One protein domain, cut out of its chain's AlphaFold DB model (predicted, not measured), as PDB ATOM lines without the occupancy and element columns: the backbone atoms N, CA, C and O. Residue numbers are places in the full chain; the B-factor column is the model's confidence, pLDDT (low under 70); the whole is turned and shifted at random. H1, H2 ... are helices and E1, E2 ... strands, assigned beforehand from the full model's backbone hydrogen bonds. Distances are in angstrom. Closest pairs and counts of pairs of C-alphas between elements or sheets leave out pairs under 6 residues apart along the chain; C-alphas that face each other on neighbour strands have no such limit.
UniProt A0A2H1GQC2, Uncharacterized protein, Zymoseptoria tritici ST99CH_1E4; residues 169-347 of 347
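Overview. This is residues 169 to 347 of the 347 residues of an uncharacterized protein of Zymoseptoria tritici ST99CH_1E4 (UniProt A0A2H1GQC2). Picture a strongly twisted five-stranded sheet with helices over one face, making two layers: H4 and H5 side by side, and H6 crossing H5. At one end H1 packs on H4 and H2 on H1, and residues 182 to 187 stick out; loop residues 254 to 276 lie toward the opposite end. The printed part has 179 residues with seven named helices and five named strands, in the order H1 H2 E1 H3 H4 E2 H5 E3 E4 H6 H7 E5; the mixed sheet runs E1 E2 E3 E5 E4. The class is mixed, helices and strands; the whole is compact, radius of gyration of the C-alphas 16.7 A, spanning 58 by 36 by 32 A.

Arrangement. Start at edge strand E1, residues 200 to 206, parallel to E2, residues 247 to 253: N 203 and O 249 are within hydrogen-bond range at 2.8 A. E3, residues 301 to 305, is parallel to E2 (N 250 to O 303, 2.7 A) and antiparallel to E5, residues 343 to 346 (N 346 to O 302, 2.7 A). Edge strand E4, residues 315 to 317, is parallel to E5 (N 345 to O 316, 2.8 A). H5, residues 277 to 296, runs along the strands over E2 and E3, its height over the sheet 8.8 A. H6, residues 323 to 330, is over E5 on the same face and touches residues 283 to 291 of H5, closest C-alphas Thr 323 and Glu 287, 5.9 A. The hub H4, residues 228 to 241, touches H5 at a shallow tilt of 18 degrees, closest C-alphas Arg 236 and Val 296, 6.0 A. H1, residues 170 to 179, only grazes the sheet and touches H4, closest C-alphas Ala 171 and Glu 231, 5.0 A. H2, residues 191 to 197, touches H1, closest C-alphas Thr 191 and Val 178, 6.0 A. H3, residues 213 to 217, touches no helix; H7, residues 335 to 338, is close to H6 but not clearly touching, closest C-alphas Thr 338 and Ile 330, 7.1 A. Three strand-helix-strand units, each two parallel neighbour strands with one or more helices between, are E1 H3 H4 E2, E2 H5 E3 and E4 H6 H7 E5, and the crossover of each is right-handed. Each O i to N i+4 pair is within range in H2, H5 and H6, but 4 of 6 in H1, 8 of 10 in H4 and 0 of 1 in H3, where 0 of 2 O i to N i+3 pairs are; H7 is too short.

Along the chain. Find H1 beginning at C-alpha 170, (-60.605, 74.973, 17.501). H5 runs 28.4 A from (-64.341, 78.065, -6.655), E1 19.6 A, H4 19.1 A. E5 ends at C-alpha 346, (-53.465, 91.822, 14.934).

Size, cuts and confidence. The C-alphas of Val 186 and Val 272, 58.9 A, are farthest apart. The printed part has no cut; links H1 to H2 and E2 to H5 are long. Mean pLDDT is 71.3; 72 residues are under 70, among them 254 to 275.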
ATOM      1  N   ASN A 169     -56.910  72.579  19.398       84.81
ATOM      2  CA  ASN A 169     -57.723  72.516  18.185       84.81
ATOM      3  C   ASN A 169     -59.039  73.282  18.387       84.81
ATOM      4  O   ASN A 169     -59.739  73.047  19.371       84.81
ATOM      5  N   CYS A 170     -59.385  74.168  17.452       86.19
ATOM      6  CA  CYS A 170     -60.605  74.973  17.501       86.19
ATOM      7  C   CYS A 170     -61.866  74.118  17.394       86.19
ATOM      8  O   CYS A 170     -62.838  74.393  18.083       86.19
ATOM      9  N   ALA A 171     -61.833  73.031  16.618       81.56
ATOM     10  CA  ALA A 171     -62.988  72.148  16.461       81.56
ATOM     11  C   ALA A 171     -63.480  71.536  17.791       81.56
ATOM     12  O   ALA A 171     -64.666  71.228  17.938       81.56
ATOM     13  N   ASP A 172     -62.576  71.342  18.759       81.31
ATOM     14  CA  ASP A 172     -62.922  70.898  20.110       81.31
ATOM     15  C   ASP A 172     -61.850  71.333  21.121       81.31
ATOM     16  O   ASP A 172     -60.863  70.627  21.385       81.31
ATOM     17  N   ILE A 173     -62.044  72.519  21.702       84.62
ATOM     18  CA  ILE A 173     -61.086  73.124  22.635       84.62
ATOM     19  C   ILE A 173     -60.970  72.279  23.909       84.62
ATOM     20  O   ILE A 173     -59.872  72.053  24.427       84.62
ATOM     21  N   ARG A 174     -62.100  71.769  24.413       83.81
ATOM     22  CA  ARG A 174     -62.132  70.964  25.639       83.81
ATOM     23  C   ARG A 174     -61.427  69.629  25.446       83.81
ATOM     24  O   ARG A 174     -60.594  69.277  26.277       83.81
ATOM     25  N   ALA A 175     -61.722  68.897  24.373       79.81
ATOM     26  CA  ALA A 175     -61.056  67.624  24.100       79.81
ATOM     27  C   ALA A 175     -59.549  67.817  23.872       79.81
ATOM     28  O   ALA A 175     -58.744  67.043  24.392       79.81
ATOM     29  N   SER A 176     -59.160  68.897  23.186       78.12
ATOM     30  CA  SER A 176     -57.749  69.257  23.002       78.12
ATOM     31  C   SER A 176     -57.041  69.497  24.332       78.12
ATOM     32  O   SER A 176     -55.953  68.976  24.557       78.12
ATOM     33  N   ALA A 177     -57.677  70.219  25.257       81.75
ATOM     34  CA  ALA A 177     -57.108  70.462  26.577       81.75
ATOM     35  C   ALA A 177     -57.039  69.199  27.452       81.75
ATOM     36  O   ALA A 177     -56.129  69.083  28.268       81.75
ATOM     37  N   VAL A 178     -57.938  68.224  27.265       78.19
ATOM     38  CA  VAL A 178     -57.811  66.905  27.913       78.19
ATOM     39  C   VAL A 178     -56.545  66.191  27.444       78.19
ATOM     40  O   VAL A 178     -55.865  65.589  28.268       78.19
ATOM     41  N   ALA A 179     -56.192  66.288  26.161       73.12
ATOM     42  CA  ALA A 179     -54.980  65.664  25.625       73.12
ATOM     43  C   ALA A 179     -53.677  66.276  26.177       73.12
ATOM     44  O   ALA A 179     -52.633  65.624  26.141       73.12
ATOM     45  N   LEU A 180     -53.733  67.499  26.715       75.12
ATOM     46  CA  LEU A 180     -52.604  68.139  27.397       75.12
ATOM     47  C   LEU A 180     -52.395  67.614  28.828       75.12
ATOM     48  O   LEU A 180     -51.342  67.859  29.415       75.12
ATOM     49  N   ILE A 181     -53.384  66.916  29.398       72.88
ATOM     50  CA  ILE A 181     -53.354  66.354  30.752       72.88
ATOM     51  C   ILE A 181     -53.062  64.847  30.645       72.88
ATOM     52  O   ILE A 181     -53.668  64.158  29.823       72.88
ATOM     53  N   PRO A 182     -52.166  64.283  31.472       61.16
ATOM     54  CA  PRO A 182     -51.843  62.866  31.405       61.16
ATOM     55  C   PRO A 182     -53.073  61.998  31.723       61.16
ATOM     56  O   PRO A 182     -53.844  62.319  32.634       61.16
ATOM     57  N   PRO A 183     -53.224  60.835  31.068       55.44
ATOM     58  CA  PRO A 183     -54.205  59.829  31.448       55.44
ATOM     59  C   PRO A 183     -53.709  59.074  32.691       55.44
ATOM     60  O   PRO A 183     -53.324  57.912  32.621       55.44
ATOM     61  N   SER A 184     -53.648  59.727  33.850       45.78
ATOM     62  CA  SER A 184     -53.365  59.053  35.122       45.78
ATOM     63  C   SER A 184     -54.659  58.874  35.902       45.78
ATOM     64  O   SER A 184     -55.354  59.848  36.176       45.78
ATOM     65  N   GLY A 185     -54.973  57.629  36.271       45.47
ATOM     66  CA  GLY A 185     -56.222  57.196  36.917       45.47
ATOM     67  C   GLY A 185     -56.512  57.756  38.314       45.47
ATOM     68  O   GLY A 185     -57.300  57.168  39.045       45.47
ATOM     69  N   VAL A 186     -55.903  58.874  38.708       45.47
ATOM     70  CA  VAL A 186     -56.133  59.517  39.999       45.47
ATOM     71  C   VAL A 186     -56.371  61.003  39.763       45.47
ATOM     72  O   VAL A 186     -55.483  61.742  39.354       45.47
ATOM     73  N   THR A 187     -57.609  61.404  40.054       44.16
ATOM     74  CA  THR A 187     -58.173  62.761  40.035       44.16
ATOM     75  C   THR A 187     -58.313  63.410  38.657       44.16
ATOM     76  O   THR A 187     -57.351  63.785  37.997       44.16
ATOM     77  N   LYS A 188     -59.578  63.591  38.254       49.25
ATOM     78  CA  LYS A 188     -60.003  64.496  37.185       49.25
ATOM     79  C   LYS A 188     -59.472  65.894  37.514       49.25
ATOM     80  O   LYS A 188     -60.136  66.635  38.236       49.25
ATOM     81  N   HIS A 189     -58.294  66.273  37.023       53.50
ATOM     82  CA  HIS A 189     -58.004  67.696  36.920       53.50
ATOM     83  C   HIS A 189     -59.071  68.269  35.984       53.50
ATOM     84  O   HIS A 189     -59.190  67.780  34.857       53.50
ATOM     85  N   PRO A 190     -59.914  69.213  36.439       66.94
ATOM     86  CA  PRO A 190     -60.972  69.714  35.587       66.94
ATOM     87  C   PRO A 190     -60.297  70.409  34.413       66.94
ATOM     88  O   PRO A 190     -59.522  71.341  34.615       66.94
ATOM     89  N   THR A 191     -60.577  69.971  33.189       77.12
ATOM     90  CA  THR A 191     -60.113  70.627  31.959       77.12
ATOM     91  C   THR A 191     -60.379  72.134  31.994       77.12
ATOM     92  O   THR A 191     -59.575  72.919  31.507       77.12
ATOM     93  N   SER A 192     -61.471  72.543  32.650       80.25
ATOM     94  CA  SER A 192     -61.803  73.942  32.916       80.25
ATOM     95  C   SER A 192     -60.732  74.684  33.717       80.25
ATOM     96  O   SER A 192     -60.419  75.812  33.367       80.25
ATOM     97  N   VAL A 193     -60.128  74.069  34.738       83.44
ATOM     98  CA  VAL A 193     -59.061  74.697  35.537       83.44
ATOM     99  C   VAL A 193     -57.807  74.904  34.692       83.44
ATOM    100  O   VAL A 193     -57.184  75.959  34.784       83.44
ATOM    101  N   LEU A 194     -57.452  73.931  33.840       84.62
ATOM    102  CA  LEU A 194     -56.329  74.099  32.917       84.62
ATOM    103  C   LEU A 194     -56.608  75.249  31.947       84.62
ATOM    104  O   LEU A 194     -55.811  76.178  31.894       84.62
ATOM    105  N   LEU A 195     -57.744  75.221  31.246       87.56
ATOM    106  CA  LEU A 195     -58.136  76.257  30.283       87.56
ATOM    107  C   LEU A 195     -58.167  77.656  30.922       87.56
ATOM    108  O   LEU A 195     -57.628  78.605  30.359       87.56
ATOM    109  N   GLN A 196     -58.684  77.770  32.148       88.31
ATOM    110  CA  GLN A 196     -58.682  79.021  32.910       88.31
ATOM    111  C   GLN A 196     -57.277  79.510  33.279       88.31
ATOM    112  O   GLN A 196     -57.084  80.709  33.465       88.31
ATOM    113  N   SER A 197     -56.299  78.611  33.399       85.75
ATOM    114  CA  SER A 197     -54.914  78.958  33.738       85.75
ATOM    115  C   SER A 197     -54.035  79.306  32.531       85.75
ATOM    116  O   SER A 197     -52.935  79.822  32.725       85.75
ATOM    117  N   LEU A 198     -54.496  79.048  31.301       87.19
ATOM    118  CA  LEU A 198     -53.734  79.346  30.087       87.19
ATOM    119  C   LEU A 198     -53.686  80.853  29.826       87.19
ATOM    120  O   LEU A 198     -54.712  81.533  29.840       87.19
ATOM    121  N   THR A 199     -52.490  81.367  29.531       87.06
ATOM    122  CA  THR A 199     -52.289  82.774  29.145       87.06
ATOM    123  C   THR A 199     -51.888  82.946  27.685       87.06
ATOM    124  O   THR A 199     -52.149  84.003  27.113       87.06
ATOM    125  N   HIS A 200     -51.290  81.929  27.067       87.88
ATOM    126  CA  HIS A 200     -50.881  81.947  25.665       87.88
ATOM    127  C   HIS A 200     -51.309  80.646  24.998       87.88
ATOM    128  O   HIS A 200     -51.022  79.558  25.504       87.88
ATOM    129  N   ILE A 201     -51.993  80.746  23.860       87.88
ATOM    130  CA  ILE A 201     -52.404  79.567  23.091       87.88
ATOM    131  C   ILE A 201     -52.107  79.729  21.611       87.88
ATOM    132  O   ILE A 201     -52.163  80.830  21.065       87.88
ATOM    133  N   GLN A 202     -51.850  78.601  20.961       86.56
ATOM    134  CA  GLN A 202     -51.912  78.467  19.516       86.56
ATOM    135  C   GLN A 202     -53.154  77.660  19.190       86.56
ATOM    136  O   GLN A 202     -53.265  76.491  19.561       86.56
ATOM    137  N   LEU A 203     -54.094  78.304  18.514       87.00
ATOM    138  CA  LEU A 203     -55.353  77.704  18.134       87.00
ATOM    139  C   LEU A 203     -55.281  77.271  16.679       87.00
ATOM    140  O   LEU A 203     -55.105  78.081  15.775       87.00
ATOM    141  N   HIS A 204     -55.411  75.974  16.463       84.44
ATOM    142  CA  HIS A 204     -55.461  75.381  15.143       84.44
ATOM    143  C   HIS A 204     -56.891  75.439  14.604       84.44
ATOM    144  O   HIS A 204     -57.787  74.866  15.216       84.44
ATOM    145  N   VAL A 205     -57.077  76.083  13.458       84.25
ATOM    146  CA  VAL A 205     -58.371  76.274  12.786       84.25
ATOM    147  C   VAL A 205     -58.275  75.655  11.397       84.25
ATOM    148  O   VAL A 205     -57.273  75.863  10.714       84.25
ATOM    149  N   SER A 206     -59.263  74.874  10.978       78.94
ATOM    150  CA  SER A 206     -59.260  74.225   9.665       78.94
ATOM    151  C   SER A 206     -60.078  75.061   8.690       78.94
ATOM    152  O   SER A 206     -61.264  75.278   8.903       78.94
ATOM    153  N   VAL A 207     -59.458  75.516   7.601       77.75
ATOM    154  CA  VAL A 207     -60.164  76.281   6.556       77.75
ATOM    155  C   VAL A 207     -60.369  75.474   5.267       77.75
ATOM    156  O   VAL A 207     -61.218  75.834   4.445       77.75
ATOM    157  N   SER A 208     -59.669  74.343   5.115       72.56
ATOM    158  CA  SER A 208     -59.779  73.431   3.972       72.56
ATOM    159  C   SER A 208     -60.700  72.222   4.207       72.56
ATOM    160  O   SER A 208     -60.839  71.718   5.317       72.56
ATOM    161  N   ASP A 209     -61.354  71.751   3.136       62.66
ATOM    162  CA  ASP A 209     -62.301  70.621   3.185       62.66
ATOM    163  C   ASP A 209     -61.611  69.252   3.246       62.66
ATOM    164  O   ASP A 209     -62.256  68.261   3.593       62.66
ATOM    165  N   LEU A 210     -60.334  69.158   2.862       53.34
ATOM    166  CA  LEU A 210     -59.604  67.902   2.959       53.34
ATOM    167  C   LEU A 210     -58.895  67.797   4.297       53.34
ATOM    168  O   LEU A 210     -58.476  68.771   4.917       53.34
ATOM    169  N   ARG A 211     -58.744  66.550   4.733       49.44
ATOM    170  CA  ARG A 211     -57.856  66.219   5.835       49.44
ATOM    171  C   ARG A 211     -56.442  66.619   5.440       49.44
ATOM    172  O   ARG A 211     -55.781  65.876   4.718       49.44
ATOM    173  N   ALA A 212     -55.949  67.717   5.998       46.94
ATOM    174  CA  ALA A 212     -54.519  67.847   6.194       46.94
ATOM    175  C   ALA A 212     -54.079  66.624   7.032       46.94
ATOM    176  O   ALA A 212     -54.584  66.446   8.147       46.94
ATOM    177  N   PRO A 213     -53.184  65.746   6.541       42.44
ATOM    178  CA  PRO A 213     -52.795  64.510   7.238       42.44
ATOM    179  C   PRO A 213     -52.249  64.762   8.658       42.44
ATOM    180  O   PRO A 213     -52.225  63.871   9.506       42.44
ATOM    181  N   PHE A 214     -51.888  66.008   8.951       49.12
ATOM    182  CA  PHE A 214     -51.352  66.505  10.211       49.12
ATOM    183  C   PHE A 214     -52.380  66.688  11.339       49.12
ATOM    184  O   PHE A 214     -51.986  66.861  12.495       49.12
ATOM    185  N   THR A 215     -53.691  66.644  11.059       41.72
ATOM    186  CA  THR A 215     -54.742  66.751  12.093       41.72
ATOM    187  C   THR A 215     -54.939  65.464  12.902       41.72
ATOM    188  O   THR A 215     -55.509  65.501  13.994       41.72
ATOM    189  N   GLN A 216     -54.370  64.341  12.447       46.12
ATOM    190  CA  GLN A 216     -54.524  63.022  13.074       46.12
ATOM    191  C   GLN A 216     -54.002  62.930  14.518       46.12
ATOM    192  O   GLN A 216     -54.339  61.982  15.226       46.12
ATOM    193  N   ARG A 217     -53.206  63.898  14.997       48.81
ATOM    194  CA  ARG A 217     -52.703  63.887  16.384       48.81
ATOM    195  C   ARG A 217     -53.790  64.143  17.432       48.81
ATOM    196  O   ARG A 217     -53.648  63.659  18.551       48.81
ATOM    197  N   PHE A 218     -54.859  64.866  17.089       45.34
ATOM    198  CA  PHE A 218     -55.869  65.309  18.062       45.34
ATOM    199  C   PHE A 218     -57.171  64.509  18.025       45.34
ATOM    200  O   PHE A 218     -58.008  64.691  18.905       45.34
ATOM    201  N   SER A 219     -57.341  63.596  17.062       42.22
ATOM    202  CA  SER A 219     -58.557  62.796  16.977       42.22
ATOM    203  C   SER A 219     -58.291  61.317  16.713       42.22
ATOM    204  O   SER A 219     -57.793  60.926  15.661       42.22
ATOM    205  N   ARG A 220     -58.695  60.469  17.669       44.84
ATOM    206  CA  ARG A 220     -58.823  59.012  17.474       44.84
ATOM    207  C   ARG A 220     -60.135  58.630  16.779       44.84
ATOM    208  O   ARG A 220     -60.282  57.492  16.347       44.84
ATOM    209  N   GLN A 221     -61.088  59.559  16.692       42.56
ATOM    210  CA  GLN A 221     -62.379  59.363  16.039       42.56
ATOM    211  C   GLN A 221     -62.367  60.102  14.701       42.56
ATOM    212  O   GLN A 221     -62.035  61.275  14.615       42.56
ATOM    213  N   PHE A 222     -62.673  59.402  13.620       43.12
ATOM    214  CA  PHE A 222     -62.522  59.867  12.243       43.12
ATOM    215  C   PHE A 222     -63.520  60.974  11.839       43.12
ATOM    216  O   PHE A 222     -64.290  60.795  10.904       43.12
ATOM    217  N   VAL A 223     -63.528  62.117  12.523       44.34
ATOM    218  CA  VAL A 223     -64.450  63.229  12.261       44.34
ATOM    219  C   VAL A 223     -63.674  64.545  12.209       44.34
ATOM    220  O   VAL A 223     -63.911  65.450  12.995       44.34
ATOM    221  N   ASP A 224     -62.732  64.644  11.273       48.41
ATOM    222  CA  ASP A 224     -62.273  65.951  10.778       48.41
ATOM    223  C   ASP A 224     -63.018  66.210   9.467       48.41
ATOM    224  O   ASP A 224     -62.457  66.114   8.377       48.41
ATOM    225  N   MET A 225     -64.330  66.407   9.578       52.41
ATOM    226  CA  MET A 225     -65.127  66.997   8.511       52.41
ATOM    227  C   MET A 225     -65.207  68.476   8.860       52.41
ATOM    228  O   MET A 225     -65.684  68.811   9.947       52.41
ATOM    229  N   LEU A 226     -64.670  69.336   7.993       62.53
ATOM    230  CA  LEU A 226     -64.678  70.774   8.219       62.53
ATOM    231  C   LEU A 226     -66.112  71.235   8.500       62.53
ATOM    232  O   LEU A 226     -67.021  71.029   7.697       62.53
ATOM    233  N   ASN A 227     -66.300  71.846   9.664       71.69
ATOM    234  CA  ASN A 227     -67.556  72.449  10.062       71.69
ATOM    235  C   ASN A 227     -67.253  73.863  10.553       71.69
ATOM    236  O   ASN A 227     -66.953  74.071  11.728       71.69
ATOM    237  N   MET A 228     -67.310  74.820   9.622       80.44
ATOM    238  CA  MET A 228     -67.057  76.233   9.915       80.44
ATOM    239  C   MET A 228     -67.962  76.752  11.025       80.44
ATOM    240  O   MET A 228     -67.495  77.492  11.882       80.44
ATOM    241  N   ASP A 229     -69.228  76.332  11.060       80.81
ATOM    242  CA  ASP A 229     -70.165  76.778  12.092       80.81
ATOM    243  C   ASP A 229     -69.709  76.325  13.479       80.81
ATOM    244  O   ASP A 229     -69.755  77.099  14.438       80.81
ATOM    245  N   ARG A 230     -69.203  75.090  13.579       82.56
ATOM    246  CA  ARG A 230     -68.639  74.550  14.819       82.56
ATOM    247  C   ARG A 230     -67.356  75.271  15.223       82.56
ATOM    248  O   ARG A 230     -67.238  75.633  16.390       82.56
ATOM    249  N   GLU A 231     -66.421  75.495  14.300       84.62
ATOM    250  CA  GLU A 231     -65.176  76.217  14.608       84.62
ATOM    251  C   GLU A 231     -65.464  77.666  15.032       84.62
ATOM    252  O   GLU A 231     -64.969  78.122  16.060       84.62
ATOM    253  N   CYS A 232     -66.362  78.364  14.335       87.44
ATOM    254  CA  CYS A 232     -66.814  79.700  14.719       87.44
ATOM    255  C   CYS A 232     -67.522  79.708  16.085       87.44
ATOM    256  O   CYS A 232     -67.345  80.640  16.869       87.44
ATOM    257  N   ALA A 233     -68.338  78.697  16.397       88.88
ATOM    258  CA  ALA A 233     -68.990  78.582  17.701       88.88
ATOM    259  C   ALA A 233     -67.975  78.354  18.832       88.88
ATOM    260  O   ALA A 233     -68.030  79.045  19.848       88.88
ATOM    261  N   GLU A 234     -67.019  77.442  18.654       89.12
ATOM    262  CA  GLU A 234     -65.963  77.186  19.640       89.12
ATOM    263  C   GLU A 234     -65.034  78.400  19.805       89.12
ATOM    264  O   GLU A 234     -64.688  78.752  20.934       89.12
ATOM    265  N   LEU A 235     -64.703  79.111  18.718       89.75
ATOM    266  CA  LEU A 235     -63.936  80.358  18.778       89.75
ATOM    267  C   LEU A 235     -64.659  81.425  19.607       89.75
ATOM    268  O   LEU A 235     -64.030  82.085  20.434       89.75
ATOM    269  N   ARG A 236     -65.985  81.548  19.459       90.44
ATOM    270  CA  ARG A 236     -66.783  82.464  20.291       90.44
ATOM    271  C   ARG A 236     -66.752  82.095  21.769       90.44
ATOM    272  O   ARG A 236     -66.738  82.971  22.630       90.44
ATOM    273  N   MET A 237     -66.710  80.800  22.064       89.94
ATOM    274  CA  MET A 237     -66.643  80.299  23.433       89.94
ATOM    275  C   MET A 237     -65.238  80.375  24.045       89.94
ATOM    276  O   MET A 237     -65.094  80.192  25.257       89.94
ATOM    277  N   LEU A 238     -64.200  80.674  23.259       88.88
ATOM    278  CA  LEU A 238     -62.815  80.696  23.729       88.88
ATOM    279  C   LEU A 238     -62.601  81.684  24.882       88.88
ATOM    280  O   LEU A 238     -61.934  81.343  25.859       88.88
ATOM    281  N   SER A 239     -63.211  82.870  24.811       86.81
ATOM    282  CA  SER A 239     -63.161  83.882  25.877       86.81
ATOM    283  C   SER A 239     -63.773  83.383  27.192       86.81
ATOM    284  O   SER A 239     -63.315  83.751  28.273       86.81
ATOM    285  N   THR A 240     -64.760  82.487  27.107       89.19
ATOM    286  CA  THR A 240     -65.398  81.850  28.266       89.19
ATOM    287  C   THR A 240     -64.526  80.735  28.842       89.19
ATOM    288  O   THR A 240     -64.424  80.590  30.059       89.19
ATOM    289  N   TYR A 241     -63.887  79.933  27.985       89.50
ATOM    290  CA  TYR A 241     -63.031  78.832  28.434       89.50
ATOM    291  C   TYR A 241     -61.705  79.317  29.014       89.50
ATOM    292  O   TYR A 241     -61.250  78.780  30.024       89.50
ATOM    293  N   CYS A 242     -61.105  80.328  28.391       89.00
ATOM    294  CA  CYS A 242     -59.774  80.821  28.717       89.00
ATOM    295  C   CYS A 242     -59.814  82.342  28.983       89.00
ATOM    296  O   CYS A 242     -59.323  83.134  28.174       89.00
ATOM    297  N   PRO A 243     -60.393  82.782  30.117       88.25
ATOM    298  CA  PRO A 243     -60.568  84.204  30.430       88.25
ATOM    299  C   PRO A 243     -59.253  84.963  30.672       88.25
ATOM    300  O   PRO A 243     -59.220  86.182  30.558       88.25
ATOM    301  N   ASN A 244     -58.164  84.261  31.003       87.19
ATOM    302  CA  ASN A 244     -56.868  84.862  31.351       87.19
ATOM    303  C   ASN A 244     -55.885  84.950  30.172       87.19
ATOM    304  O   ASN A 244     -54.695  85.224  30.370       87.19
ATOM    305  N   LEU A 245     -56.363  84.705  28.952       86.88
ATOM    306  CA  LEU A 245     -55.543  84.776  27.754       86.88
ATOM    307  C   LEU A 245     -55.012  86.196  27.529       86.88
ATOM    308  O   LEU A 245     -55.725  87.193  27.619       86.88
ATOM    309  N   LYS A 246     -53.719  86.273  27.238       85.88
ATOM    310  CA  LYS A 246     -52.989  87.496  26.894       85.88
ATOM    311  C   LYS A 246     -52.646  87.530  25.414       85.88
ATOM    312  O   LYS A 246     -52.678  88.611  24.826       85.88
ATOM    313  N   SER A 247     -52.318  86.373  24.837       85.81
ATOM    314  CA  SER A 247     -52.103  86.242  23.400       85.81
ATOM    315  C   SER A 247     -52.731  84.982  22.825       85.81
ATOM    316  O   SER A 247     -52.776  83.929  23.468       85.81
ATOM    317  N   VAL A 248     -53.176  85.103  21.578       88.31
ATOM    318  CA  VAL A 248     -53.671  83.988  20.774       88.31
ATOM    319  C   VAL A 248     -52.960  83.989  19.438       88.31
ATOM    320  O   VAL A 248     -52.874  85.013  18.765       88.31
ATOM    321  N   HIS A 249     -52.450  82.828  19.063       86.56
ATOM    322  CA  HIS A 249     -51.861  82.580  17.762       86.56
ATOM    323  C   HIS A 249     -52.794  81.679  16.957       86.56
ATOM    324  O   HIS A 249     -52.875  80.474  17.196       86.56
ATOM    325  N   LEU A 250     -53.514  82.248  15.998       86.88
ATOM    326  CA  LEU A 250     -54.326  81.483  15.067       86.88
ATOM    327  C   LEU A 250     -53.432  80.845  14.021       86.88
ATOM    328  O   LEU A 250     -52.712  81.510  13.280       86.88
ATOM    329  N   PHE A 251     -53.511  79.530  13.959       82.31
ATOM    330  CA  PHE A 251     -52.883  78.750  12.924       82.31
ATOM    331  C   PHE A 251     -53.966  78.250  11.973       82.31
ATOM    332  O   PHE A 251     -54.713  77.323  12.309       82.31
ATOM    333  N   LEU A 252     -54.076  78.901  10.814       81.25
ATOM    334  CA  LEU A 252     -55.064  78.577   9.793       81.25
ATOM    335  C   LEU A 252     -54.516  77.457   8.910       81.25
ATOM    336  O   LEU A 252     -53.565  77.642   8.156       81.25
ATOM    337  N   LYS A 253     -55.118  76.277   9.004       75.75
ATOM    338  CA  LYS A 253     -54.720  75.109   8.224       75.75
ATOM    339  C   LYS A 253     -55.369  75.161   6.852       75.75
ATOM    340  O   LYS A 253     -56.569  74.913   6.716       75.75
ATOM    341  N   VAL A 254     -54.546  75.441   5.855       69.25
ATOM    342  CA  VAL A 254     -54.845  75.206   4.442       69.25
ATOM    343  C   VAL A 254     -54.126  73.916   4.033       69.25
ATOM    344  O   VAL A 254     -53.050  73.621   4.552       69.25
ATOM    345  N   ASP A 255     -54.736  73.113   3.158       59.62
ATOM    346  CA  ASP A 255     -54.179  71.833   2.697       59.62
ATOM    347  C   ASP A 255     -52.722  71.951   2.201       59.62
ATOM    348  O   ASP A 255     -52.340  72.936   1.564       59.62
ATOM    349  N   GLU A 256     -51.937  70.885   2.409       46.81
ATOM    350  CA  GLU A 256     -50.529  70.752   1.983       46.81
ATOM    351  C   GLU A 256     -50.271  71.041   0.506       46.81
ATOM    352  O   GLU A 256     -49.134  71.313   0.132       46.81
ATOM    353  N   TRP A 257     -51.285  70.983  -0.357       46.41
ATOM    354  CA  TRP A 257     -51.108  71.249  -1.782       46.41
ATOM    355  C   TRP A 257     -50.558  72.652  -2.047       46.41
ATOM    356  O   TRP A 257     -49.839  72.827  -3.025       46.41
ATOM    357  N   TYR A 258     -50.796  73.613  -1.145       44.06
ATOM    358  CA  TYR A 258     -50.181  74.943  -1.212       44.06
ATOM    359  C   TYR A 258     -48.649  74.918  -1.017       44.06
ATOM    360  O   TYR A 258     -47.937  75.741  -1.582       44.06
ATOM    361  N   LEU A 259     -48.126  73.947  -0.260       44.88
ATOM    362  CA  LEU A 259     -46.710  73.842   0.127       44.88
ATOM    363  C   LEU A 259     -45.847  73.096  -0.899       44.88
ATOM    364  O   LEU A 259     -44.627  73.233  -0.897       44.88
ATOM    365  N   VAL A 260     -46.452  72.310  -1.792       45.94
ATOM    366  CA  VAL A 260     -45.719  71.449  -2.737       45.94
ATOM    367  C   VAL A 260     -45.514  72.152  -4.081       45.94
ATOM    368  O   VAL A 260     -45.802  71.550  -5.096       45.94
ATOM    369  N   ALA A 261     -45.091  73.427  -4.122       47.19
ATOM    370  CA  ALA A 261     -44.692  74.188  -5.338       47.19
ATOM    371  C   ALA A 261     -45.595  74.069  -6.606       47.19
ATOM    372  O   ALA A 261     -45.217  74.477  -7.701       47.19
ATOM    373  N   ALA A 262     -46.789  73.507  -6.446       45.50
ATOM    374  CA  ALA A 262     -47.808  73.162  -7.429       45.50
ATOM    375  C   ALA A 262     -49.189  73.615  -6.927       45.50
ATOM    376  O   ALA A 262     -50.197  73.420  -7.605       45.50
ATOM    377  N   GLY A 263     -49.227  74.214  -5.734       49.59
ATOM    378  CA  GLY A 263     -50.399  74.841  -5.164       49.59
ATOM    379  C   GLY A 263     -50.716  76.153  -5.855       49.59
ATOM    380  O   GLY A 263     -49.831  76.944  -6.183       49.59
ATOM    381  N   THR A 264     -52.000  76.364  -6.091       51.56
ATOM    382  CA  THR A 264     -52.549  77.586  -6.659       51.56
ATOM    383  C   THR A 264     -52.520  78.720  -5.641       51.56
ATOM    384  O   THR A 264     -52.827  78.546  -4.465       51.56
ATOM    385  N   ASP A 265     -52.134  79.893  -6.126       59.28
ATOM    386  CA  ASP A 265     -51.998  81.131  -5.372       59.28
ATOM    387  C   ASP A 265     -53.364  81.641  -4.865       59.28
ATOM    388  O   ASP A 265     -54.246  81.955  -5.662       59.28
ATOM    389  N   LEU A 266     -53.536  81.756  -3.542       65.12
ATOM    390  CA  LEU A 266     -54.772  82.241  -2.908       65.12
ATOM    391  C   LEU A 266     -54.885  83.784  -2.899       65.12
ATOM    392  O   LEU A 266     -55.767  84.343  -2.236       65.12
ATOM    393  N   ARG A 267     -54.022  84.512  -3.624       65.44
ATOM    394  CA  ARG A 267     -54.032  85.987  -3.715       65.44
ATOM    395  C   ARG A 267     -54.940  86.516  -4.824       65.44
ATOM    396  O   ARG A 267     -54.939  85.998  -5.937       65.44
ATOM    397  N   ARG A 268     -55.639  87.632  -4.567       61.00
ATOM    398  CA  ARG A 268     -56.498  88.307  -5.565       61.00
ATOM    399  C   ARG A 268     -55.715  88.771  -6.796       61.00
ATOM    400  O   ARG A 268     -56.265  88.791  -7.889       61.00
ATOM    401  N   ASN A 269     -54.430  89.085  -6.616       57.47
ATOM    402  CA  ASN A 269     -53.535  89.600  -7.656       57.47
ATOM    403  C   ASN A 269     -52.532  88.551  -8.181       57.47
ATOM    404  O   ASN A 269     -51.509  88.915  -8.769       57.47
ATOM    405  N   GLY A 270     -52.779  87.256  -7.946       57.09
ATOM    406  CA  GLY A 270     -51.921  86.179  -8.442       57.09
ATOM    407  C   GLY A 270     -51.756  86.245  -9.965       57.09
ATOM    408  O   GLY A 270     -52.728  86.286 -10.714       57.09
ATOM    409  N   ARG A 271     -50.506  86.277 -10.447       52.03
ATOM    410  CA  ARG A 271     -50.161  86.646 -11.836       52.03
ATOM    411  C   ARG A 271     -50.600  85.667 -12.939       52.03
ATOM    412  O   ARG A 271     -50.353  85.980 -14.099       52.03
ATOM    413  N   VAL A 272     -51.158  84.484 -12.648       54.66
ATOM    414  CA  VAL A 272     -51.122  83.383 -13.645       54.66
ATOM    415  C   VAL A 272     -52.441  82.619 -13.861       54.66
ATOM    416  O   VAL A 272     -52.603  82.004 -14.913       54.66
ATOM    417  N   LYS A 273     -53.432  82.674 -12.961       57.81
ATOM    418  CA  LYS A 273     -54.743  82.032 -13.190       57.81
ATOM    419  C   LYS A 273     -55.790  82.583 -12.224       57.81
ATOM    420  O   LYS A 273     -55.461  82.844 -11.073       57.81
ATOM    421  N   GLY A 274     -57.034  82.748 -12.680       63.56
ATOM    422  CA  GLY A 274     -58.153  83.022 -11.775       63.56
ATOM    423  C   GLY A 274     -58.314  81.886 -10.762       63.56
ATOM    424  O   GLY A 274     -58.054  80.727 -11.102       63.56
ATOM    425  N   MET A 275     -58.717  82.227  -9.537       68.19
ATOM    426  CA  MET A 275     -58.932  81.245  -8.474       68.19
ATOM    427  C   MET A 275     -60.021  80.244  -8.855       68.19
ATOM    428  O   MET A 275     -61.025  80.600  -9.476       68.19
ATOM    429  N   THR A 276     -59.854  78.996  -8.433       73.81
ATOM    430  CA  THR A 276     -60.939  78.012  -8.483       73.81
ATOM    431  C   THR A 276     -62.012  78.340  -7.439       73.81
ATOM    432  O   THR A 276     -61.733  78.961  -6.416       73.81
ATOM    433  N   GLU A 277     -63.252  77.877  -7.637       75.31
ATOM    434  CA  GLU A 277     -64.341  78.065  -6.655       75.31
ATOM    435  C   GLU A 277     -63.969  77.560  -5.249       75.31
ATOM    436  O   GLU A 277     -64.409  78.093  -4.231       75.31
ATOM    437  N   ARG A 278     -63.127  76.524  -5.188       74.94
ATOM    438  CA  ARG A 278     -62.624  75.944  -3.944       74.94
ATOM    439  C   ARG A 278     -61.634  76.869  -3.231       74.94
ATOM    440  O   ARG A 278     -61.704  77.007  -2.014       74.94
ATOM    441  N   GLU A 279     -60.740  77.507  -3.977       74.31
ATOM    442  CA  GLU A 279     -59.765  78.474  -3.456       74.31
ATOM    443  C   GLU A 279     -60.448  79.735  -2.927       74.31
ATOM    444  O   GLU A 279     -60.138  80.180  -1.821       74.31
ATOM    445  N   VAL A 280     -61.433  80.251  -3.672       77.56
ATOM    446  CA  VAL A 280     -62.269  81.379  -3.233       77.56
ATOM    447  C   VAL A 280     -62.928  81.050  -1.896       77.56
ATOM    448  O   VAL A 280     -62.798  81.810  -0.940       77.56
ATOM    449  N   ARG A 281     -63.528  79.860  -1.778       80.50
ATOM    450  CA  ARG A 281     -64.159  79.402  -0.536       80.50
ATOM    451  C   ARG A 281     -63.181  79.322   0.641       80.50
ATOM    452  O   ARG A 281     -63.540  79.679   1.759       80.50
ATOM    453  N   TYR A 282     -61.958  78.829   0.437       80.25
ATOM    454  CA  TYR A 282     -60.960  78.728   1.518       80.25
ATOM    455  C   TYR A 282     -60.482  80.091   1.982       80.25
ATOM    456  O   TYR A 282     -60.320  80.307   3.184       80.25
ATOM    457  N   ARG A 283     -60.327  81.021   1.041       80.62
ATOM    458  CA  ARG A 283     -60.031  82.409   1.361       80.62
ATOM    459  C   ARG A 283     -61.163  83.053   2.155       80.62
ATOM    460  O   ARG A 283     -60.893  83.598   3.217       80.62
ATOM    461  N   GLU A 284     -62.407  82.943   1.697       84.81
ATOM    462  CA  GLU A 284     -63.578  83.494   2.398       84.81
ATOM    463  C   GLU A 284     -63.688  82.957   3.831       84.81
ATOM    464  O   GLU A 284     -63.965  83.703   4.771       84.81
ATOM    465  N   ARG A 285     -63.395  81.667   4.035       86.00
ATOM    466  CA  ARG A 285     -63.342  81.059   5.374       86.00
ATOM    467  C   ARG A 285     -62.220  81.626   6.234       86.00
ATOM    468  O   ARG A 285     -62.453  81.918   7.403       86.00
ATOM    469  N   ALA A 286     -61.019  81.783   5.680       85.94
ATOM    470  CA  ALA A 286     -59.906  82.391   6.398       85.94
ATOM    471  C   ALA A 286     -60.213  83.844   6.786       85.94
ATOM    472  O   ALA A 286     -59.994  84.222   7.934       85.94
ATOM    473  N   GLU A 287     -60.778  84.628   5.863       88.44
ATOM    474  CA  GLU A 287     -61.225  86.000   6.120       88.44
ATOM    475  C   GLU A 287     -62.274  86.022   7.249       88.44
ATOM    476  O   GLU A 287     -62.097  86.748   8.226       88.44
ATOM    477  N   THR A 288     -63.274  85.132   7.201       90.44
ATOM    478  CA  THR A 288     -64.311  85.000   8.244       90.44
ATOM    479  C   THR A 288     -63.718  84.704   9.625       90.44
ATOM    480  O   THR A 288     -64.127  85.293  10.622       90.44
ATOM    481  N   ILE A 289     -62.744  83.793   9.715       89.81
ATOM    482  CA  ILE A 289     -62.108  83.446  10.993       89.81
ATOM    483  C   ILE A 289     -61.289  84.615  11.538       89.81
ATOM    484  O   ILE A 289     -61.342  84.886  12.737       89.81
ATOM    485  N   VAL A 290     -60.518  85.293  10.683       89.31
ATOM    486  CA  VAL A 290     -59.696  86.440  11.095       89.31
ATOM    487  C   VAL A 290     -60.580  87.581  11.591       89.31
ATOM    488  O   VAL A 290     -60.271  88.190  12.614       89.31
ATOM    489  N   GLU A 291     -61.688  87.847  10.903       90.75
ATOM    490  CA  GLU A 291     -62.680  88.838  11.315       90.75
ATOM    491  C   GLU A 291     -63.321  88.462  12.656       90.75
ATOM    492  O   GLU A 291     -63.230  89.227  13.615       90.75
ATOM    493  N   LEU A 292     -63.842  87.239  12.782       90.12
ATOM    494  CA  LEU A 292     -64.460  86.765  14.019       90.12
ATOM    495  C   LEU A 292     -63.485  86.793  15.205       90.12
ATOM    496  O   LEU A 292     -63.858  87.132  16.328       90.12
ATOM    497  N   ALA A 293     -62.222  86.446  14.971       87.94
ATOM    498  CA  ALA A 293     -61.197  86.510  15.997       87.94
ATOM    499  C   ALA A 293     -60.912  87.944  16.447       87.94
ATOM    500  O   ALA A 293     -60.743  88.170  17.641       87.94
ATOM    501  N   ARG A 294     -60.879  88.911  15.523       87.06
ATOM    502  CA  ARG A 294     -60.727  90.335  15.860       87.06
ATOM    503  C   ARG A 294     -61.901  90.854  16.693       87.06
ATOM    504  O   ARG A 294     -61.696  91.700  17.556       87.06
ATOM    505  N   GLU A 295     -63.109  90.353  16.447       86.62
ATOM    506  CA  GLU A 295     -64.319  90.792  17.148       86.62
ATOM    507  C   GLU A 295     -64.474  90.185  18.546       86.62
ATOM    508  O   GLU A 295     -64.854  90.877  19.491       86.62
ATOM    509  N   VAL A 296     -64.234  88.880  18.684       81.69
ATOM    510  CA  VAL A 296     -64.699  88.124  19.860       81.69
ATOM    511  C   VAL A 296     -63.621  87.945  20.926       81.69
ATOM    512  O   VAL A 296     -63.922  87.654  22.089       81.69
ATOM    513  N   LEU A 297     -62.354  88.093  20.558       78.50
ATOM    514  CA  LEU A 297     -61.240  87.734  21.419       78.50
ATOM    515  C   LEU A 297     -60.707  88.947  22.207       78.50
ATOM    516  O   LEU A 297     -60.221  89.902  21.609       78.50
ATOM    517  N   PRO A 298     -60.736  88.929  23.553       65.19
ATOM    518  CA  PRO A 298     -60.425  90.104  24.380       65.19
ATOM    519  C   PRO A 298     -58.915  90.369  24.609       65.19
ATOM    520  O   PRO A 298     -58.519  90.752  25.711       65.19
ATOM    521  N   TYR A 299     -58.030  90.136  23.633       67.69
ATOM    522  CA  TYR A 299     -56.585  89.983  23.906       67.69
ATOM    523  C   TYR A 299     -55.709  91.199  23.590       67.69
ATOM    524  O   TYR A 299     -56.101  92.124  22.897       67.69
ATOM    525  N   ARG A 300     -54.481  91.189  24.135       69.56
ATOM    526  CA  ARG A 300     -53.454  92.228  23.904       69.56
ATOM    527  C   ARG A 300     -52.641  91.998  22.625       69.56
ATOM    528  O   ARG A 300     -51.861  92.863  22.213       69.56
ATOM    529  N   CYS A 301     -52.691  90.775  22.104       76.25
ATOM    530  CA  CYS A 301     -51.937  90.353  20.937       76.25
ATOM    531  C   CYS A 301     -52.618  89.142  20.296       76.25
ATOM    532  O   CYS A 301     -52.572  88.031  20.831       76.25
ATOM    533  N   LEU A 302     -53.242  89.360  19.146       83.25
ATOM    534  CA  LEU A 302     -53.667  88.301  18.245       83.25
ATOM    535  C   LEU A 302     -52.588  88.146  17.169       83.25
ATOM    536  O   LEU A 302     -52.005  89.129  16.729       83.25
ATOM    537  N   SER A 303     -52.274  86.924  16.768       82.88
ATOM    538  CA  SER A 303     -51.354  86.659  15.661       82.88
ATOM    539  C   SER A 303     -51.924  85.596  14.740       82.88
ATOM    540  O   SER A 303     -52.680  84.746  15.208       82.88
ATOM    541  N   VAL A 304     -51.621  85.658  13.444       81.44
ATOM    542  CA  VAL A 304     -52.158  84.718  12.448       81.44
ATOM    543  C   VAL A 304     -51.048  84.232  11.526       81.44
ATOM    544  O   VAL A 304     -50.232  85.035  11.071       81.44
ATOM    545  N   ALA A 305     -51.047  82.929  11.241       77.38
ATOM    546  CA  ALA A 305     -50.145  82.291  10.286       77.38
ATOM    547  C   ALA A 305     -50.834  81.137   9.527       77.38
ATOM    548  O   ALA A 305     -51.715  80.467  10.073       77.38
ATOM    549  N   PHE A 306     -50.392  80.885   8.288       70.81
ATOM    550  CA  PHE A 306     -50.783  79.724   7.462       70.81
ATOM    551  C   PHE A 306     -49.724  78.609   7.454       70.81
ATOM    552  O   PHE A 306     -50.042  77.446   7.216       70.81
ATOM    553  N   HIS A 307     -48.462  78.950   7.726       65.00
ATOM    554  CA  HIS A 307     -47.330  78.025   7.653       65.00
ATOM    555  C   HIS A 307     -46.878  77.591   9.043       65.00
ATOM    556  O   HIS A 307     -46.844  78.391   9.981       65.00
ATOM    557  N   HIS A 308     -46.575  76.299   9.192       55.09
ATOM    558  CA  HIS A 308     -45.953  75.804  10.413       55.09
ATOM    559  C   HIS A 308     -44.559  76.425  10.569       55.09
ATOM    560  O   HIS A 308     -43.895  76.705   9.577       55.09
ATOM    561  N   TRP A 309     -44.149  76.638  11.820       50.91
ATOM    562  CA  TRP A 309     -42.864  77.213  12.212       50.91
ATOM    563  C   TRP A 309     -41.687  76.495  11.522       50.91
ATOM    564  O   TRP A 309     -41.259  75.438  11.986       50.91
ATOM    565  N   ASP A 310     -41.156  77.062  10.437       49.50
ATOM    566  CA  ASP A 310     -39.911  76.604   9.818       49.50
ATOM    567  C   ASP A 310     -38.821  77.659  10.033       49.50
ATOM    568  O   ASP A 310     -38.774  78.692   9.370       49.50
ATOM    569  N   GLY A 311     -37.987  77.418  11.046       47.72
ATOM    570  CA  GLY A 311     -36.655  78.008  11.213       47.72
ATOM    571  C   GLY A 311     -36.533  79.502  11.542       47.72
ATOM    572  O   GLY A 311     -35.582  79.874  12.228       47.72
ATOM    573  N   GLY A 312     -37.464  80.362  11.128       53.69
ATOM    574  CA  GLY A 312     -37.411  81.799  11.390       53.69
ATOM    575  C   GLY A 312     -38.726  82.487  11.066       53.69
ATOM    576  O   GLY A 312     -39.051  82.665   9.901       53.69
ATOM    577  N   CYS A 313     -39.461  82.894  12.100       58.47
ATOM    578  CA  CYS A 313     -40.699  83.646  11.944       58.47
ATOM    579  C   CYS A 313     -40.419  85.144  11.918       58.47
ATOM    580  O   CYS A 313     -39.819  85.694  12.843       58.47
ATOM    581  N   GLU A 314     -40.899  85.804  10.871       67.62
ATOM    582  CA  GLU A 314     -40.909  87.258  10.781       67.62
ATOM    583  C   GLU A 314     -42.244  87.780  11.326       67.62
ATOM    584  O   GLU A 314     -43.314  87.434  10.820       67.62
ATOM    585  N   LEU A 315     -42.192  88.571  12.402       73.56
ATOM    586  CA  LEU A 315     -43.378  89.209  12.967       73.56
ATOM    587  C   LEU A 315     -43.667  90.497  12.194       73.56
ATOM    588  O   LEU A 315     -42.888  91.447  12.254       73.56
ATOM    589  N   VAL A 316     -44.812  90.544  11.526       80.50
ATOM    590  CA  VAL A 316     -45.265  91.709  10.760       80.50
ATOM    591  C   VAL A 316     -46.388  92.406  11.527       80.50
ATOM    592  O   VAL A 316     -47.323  91.752  11.990       80.50
ATOM    593  N   ASP A 317     -46.315  93.729  11.690       81.12
ATOM    594  CA  ASP A 317     -47.395  94.489  12.333       81.12
ATOM    595  C   ASP A 317     -48.506  94.792  11.317       81.12
ATOM    596  O   ASP A 317     -48.329  95.613  10.419       81.12
ATOM    597  N   GLY A 318     -49.645  94.107  11.451       80.69
ATOM    598  CA  GLY A 318     -50.816  94.243  10.580       80.69
ATOM    599  C   GLY A 318     -52.042  94.780  11.315       80.69
ATOM    600  O   GLY A 318     -53.179  94.480  10.944       80.69
ATOM    601  N   ARG A 319     -51.840  95.543  12.397       83.88
ATOM    602  CA  ARG A 319     -52.933  96.084  13.224       83.88
ATOM    603  C   ARG A 319     -53.881  97.014  12.470       83.88
ATOM    604  O   ARG A 319     -55.065  97.040  12.793       83.88
ATOM    605  N   GLU A 320     -53.369  97.741  11.484       84.25
ATOM    606  CA  GLU A 320     -54.143  98.677  10.657       84.25
ATOM    607  C   GLU A 320     -54.631  98.051   9.343       84.25
ATOM    608  O   GLU A 320     -55.358  98.690   8.590       84.25
ATOM    609  N   TRP A 321     -54.258  96.799   9.063       86.50
ATOM    610  CA  TRP A 321     -54.580  96.137   7.802       86.50
ATOM    611  C   TRP A 321     -56.024  95.636   7.791       86.50
ATOM    612  O   TRP A 321     -56.527  95.068   8.770       86.50
ATOM    613  N   SER A 322     -56.690  95.774   6.652       86.31
ATOM    614  CA  SER A 322     -57.961  95.107   6.385       86.31
ATOM    615  C   SER A 322     -57.805  93.584   6.447       86.31
ATOM    616  O   SER A 322     -56.713  93.034   6.311       86.31
ATOM    617  N   THR A 323     -58.905  92.863   6.668       85.50
ATOM    618  CA  THR A 323     -58.875  91.394   6.768       85.50
ATOM    619  C   THR A 323     -58.297  90.741   5.504       85.50
ATOM    620  O   THR A 323     -57.504  89.807   5.600       85.50
ATOM    621  N   SER A 324     -58.613  91.279   4.322       84.62
ATOM    622  CA  SER A 324     -58.043  90.796   3.061       84.62
ATOM    623  C   SER A 324     -56.540  91.077   2.936       84.62
ATOM    624  O   SER A 324     -55.819  90.211   2.449       84.62
ATOM    625  N   GLU A 325     -56.050  92.235   3.395       83.25
ATOM    626  CA  GLU A 325     -54.610  92.555   3.405       83.25
ATOM    627  C   GLU A 325     -53.830  91.658   4.369       83.25
ATOM    628  O   GLU A 325     -52.720  91.238   4.055       83.25
ATOM    629  N   VAL A 326     -54.418  91.296   5.516       82.19
ATOM    630  CA  VAL A 326     -53.830  90.311   6.438       82.19
ATOM    631  C   VAL A 326     -53.660  88.965   5.746       82.19
ATOM    632  O   VAL A 326     -52.572  88.399   5.769       82.19
ATOM    633  N   VAL A 327     -54.710  88.455   5.096       81.44
ATOM    634  CA  VAL A 327     -54.625  87.175   4.382       81.44
ATOM    635  C   VAL A 327     -53.568  87.238   3.275       81.44
ATOM    636  O   VAL A 327     -52.775  86.309   3.143       81.44
ATOM    637  N   GLU A 328     -53.484  88.340   2.530       76.81
ATOM    638  CA  GLU A 328     -52.463  88.519   1.489       76.81
ATOM    639  C   GLU A 328     -51.040  88.617   2.040       76.81
ATOM    640  O   GLU A 328     -50.128  88.026   1.462       76.81
ATOM    641  N   GLY A 329     -50.848  89.298   3.168       72.50
ATOM    642  CA  GLY A 329     -49.541  89.427   3.800       72.50
ATOM    643  C   GLY A 329     -48.989  88.108   4.339       72.50
ATOM    644  O   GLY A 329     -47.789  87.873   4.241       72.50
ATOM    645  N   ILE A 330     -49.846  87.217   4.858       72.62
ATOM    646  CA  ILE A 330     -49.402  85.897   5.349       72.62
ATOM    647  C   ILE A 330     -49.038  84.977   4.175       72.62
ATOM    648  O   ILE A 330     -48.138  84.148   4.283       72.62
ATOM    649  N   LEU A 331     -49.731  85.126   3.042       70.00
ATOM    650  CA  LEU A 331     -49.521  84.319   1.838       70.00
ATOM    651  C   LEU A 331     -48.322  84.767   0.987       70.00
ATOM    652  O   LEU A 331     -48.020  84.095   0.003       70.00
ATOM    653  N   GLY A 332     -47.634  85.852   1.358       61.75
ATOM    654  CA  GLY A 332     -46.394  86.314   0.730       61.75
ATOM    655  C   GLY A 332     -46.532  86.830  -0.713       61.75
ATOM    656  O   GLY A 332     -47.396  86.449  -1.504       61.75
ATOM    657  N   GLY A 333     -45.627  87.718  -1.114       56.66
ATOM    658  CA  GLY A 333     -45.433  88.161  -2.497       56.66
ATOM    659  C   GLY A 333     -44.838  87.063  -3.394       56.66
ATOM    660  O   GLY A 333     -45.128  86.987  -4.596       56.66
ATOM    661  N   LYS A 334     -44.021  86.191  -2.805       59.16
ATOM    662  CA  LYS A 334     -43.308  85.093  -3.468       59.16
ATOM    663  C   LYS A 334     -43.385  83.823  -2.618       59.16
ATOM    664  O   LYS A 334     -43.432  83.936  -1.396       59.16
ATOM    665  N   PRO A 335     -43.279  82.623  -3.218       56.88
ATOM    666  CA  PRO A 335     -43.156  81.381  -2.454       56.88
ATOM    667  C   PRO A 335     -42.029  81.447  -1.408       56.88
ATOM    668  O   PRO A 335     -42.227  81.073  -0.263       56.88
ATOM    669  N   GLU A 336     -40.879  82.034  -1.746       58.16
ATOM    670  CA  GLU A 336     -39.753  82.303  -0.825       58.16
ATOM    671  C   GLU A 336     -40.147  83.052   0.457       58.16
ATOM    672  O   GLU A 336     -39.612  82.775   1.528       58.16
ATOM    673  N   GLU A 337     -41.108  83.969   0.362       56.94
ATOM    674  CA  GLU A 337     -41.613  84.747   1.494       56.94
ATOM    675  C   GLU A 337     -42.590  83.920   2.344       56.94
ATOM    676  O   GLU A 337     -42.632  84.087   3.559       56.94
ATOM    677  N   THR A 338     -43.301  82.959   1.740       56.91
ATOM    678  CA  THR A 338     -44.163  82.012   2.474       56.91
ATOM    679  C   THR A 338     -43.381  81.012   3.320       56.91
ATOM    680  O   THR A 338     -43.818  80.664   4.416       56.91
ATOM    681  N   TRP A 339     -42.185  80.606   2.873       54.28
ATOM    682  CA  TRP A 339     -41.309  79.705   3.636       54.28
ATOM    683  C   TRP A 339     -40.793  80.330   4.937       54.28
ATOM    684  O   TRP A 339     -40.456  79.603   5.862       54.28
ATOM    685  N   ARG A 340     -40.779  81.667   5.049       57.28
ATOM    686  CA  ARG A 340     -40.426  82.376   6.294       57.28
ATOM    687  C   ARG A 340     -41.559  82.409   7.323       57.28
ATOM    688  O   ARG A 340     -41.420  83.058   8.356       57.28
ATOM    689  N   ALA A 341     -42.689  81.762   7.029       62.66
ATOM    690  CA  ALA A 341     -43.855  81.665   7.902       62.66
ATOM    691  C   ALA A 341     -44.193  83.002   8.602       62.66
ATOM    692  O   ALA A 341     -44.145  83.081   9.838       62.66
ATOM    693  N   PRO A 342     -44.484  84.073   7.830       66.50
ATOM    694  CA  PRO A 342     -44.749  85.385   8.400       66.50
ATOM    695  C   PRO A 342     -45.916  85.291   9.381       66.50
ATOM    696  O   PRO A 342     -46.975  84.734   9.084       66.50
ATOM    697  N   THR A 343     -45.702  85.829  10.576       73.56
ATOM    698  CA  THR A 343     -46.716  85.903  11.623       73.56
ATOM    699  C   THR A 343     -47.231  87.326  11.656       73.56
ATOM    700  O   THR A 343     -46.481  88.247  11.978       73.56
ATOM    701  N   ILE A 344     -48.504  87.539  11.332       76.81
ATOM    702  CA  ILE A 344     -49.068  88.891  11.367       76.81
ATOM    703  C   ILE A 344     -49.677  89.155  12.728       76.81
ATOM    704  O   ILE A 344     -50.586  88.441  13.145       76.81
ATOM    705  N   ARG A 345     -49.220  90.217  13.394       80.44
ATOM    706  CA  ARG A 345     -49.824  90.733  14.619       80.44
ATOM    707  C   ARG A 345     -51.072  91.548  14.299       80.44
ATOM    708  O   ARG A 345     -51.027  92.522  13.552       80.44
ATOM    709  N   LEU A 346     -52.167  91.168  14.936       75.69
ATOM    710  CA  LEU A 346     -53.465  91.822  14.934       75.69
ATOM    711  C   LEU A 346     -53.740  92.423  16.325       75.69
ATOM    712  O   LEU A 346     -53.073  92.075  17.308       75.69
ATOM    713  N   ARG A 347     -54.665  93.389  16.359       69.38
ATOM    714  CA  ARG A 347     -54.940  94.259  17.511       69.38
ATOM    715  C   ARG A 347     -55.333  93.481  18.757       69.38
ATOM    716  O   ARG A 347     -56.114  92.519  18.615       69.38
TER     717      ARG A 347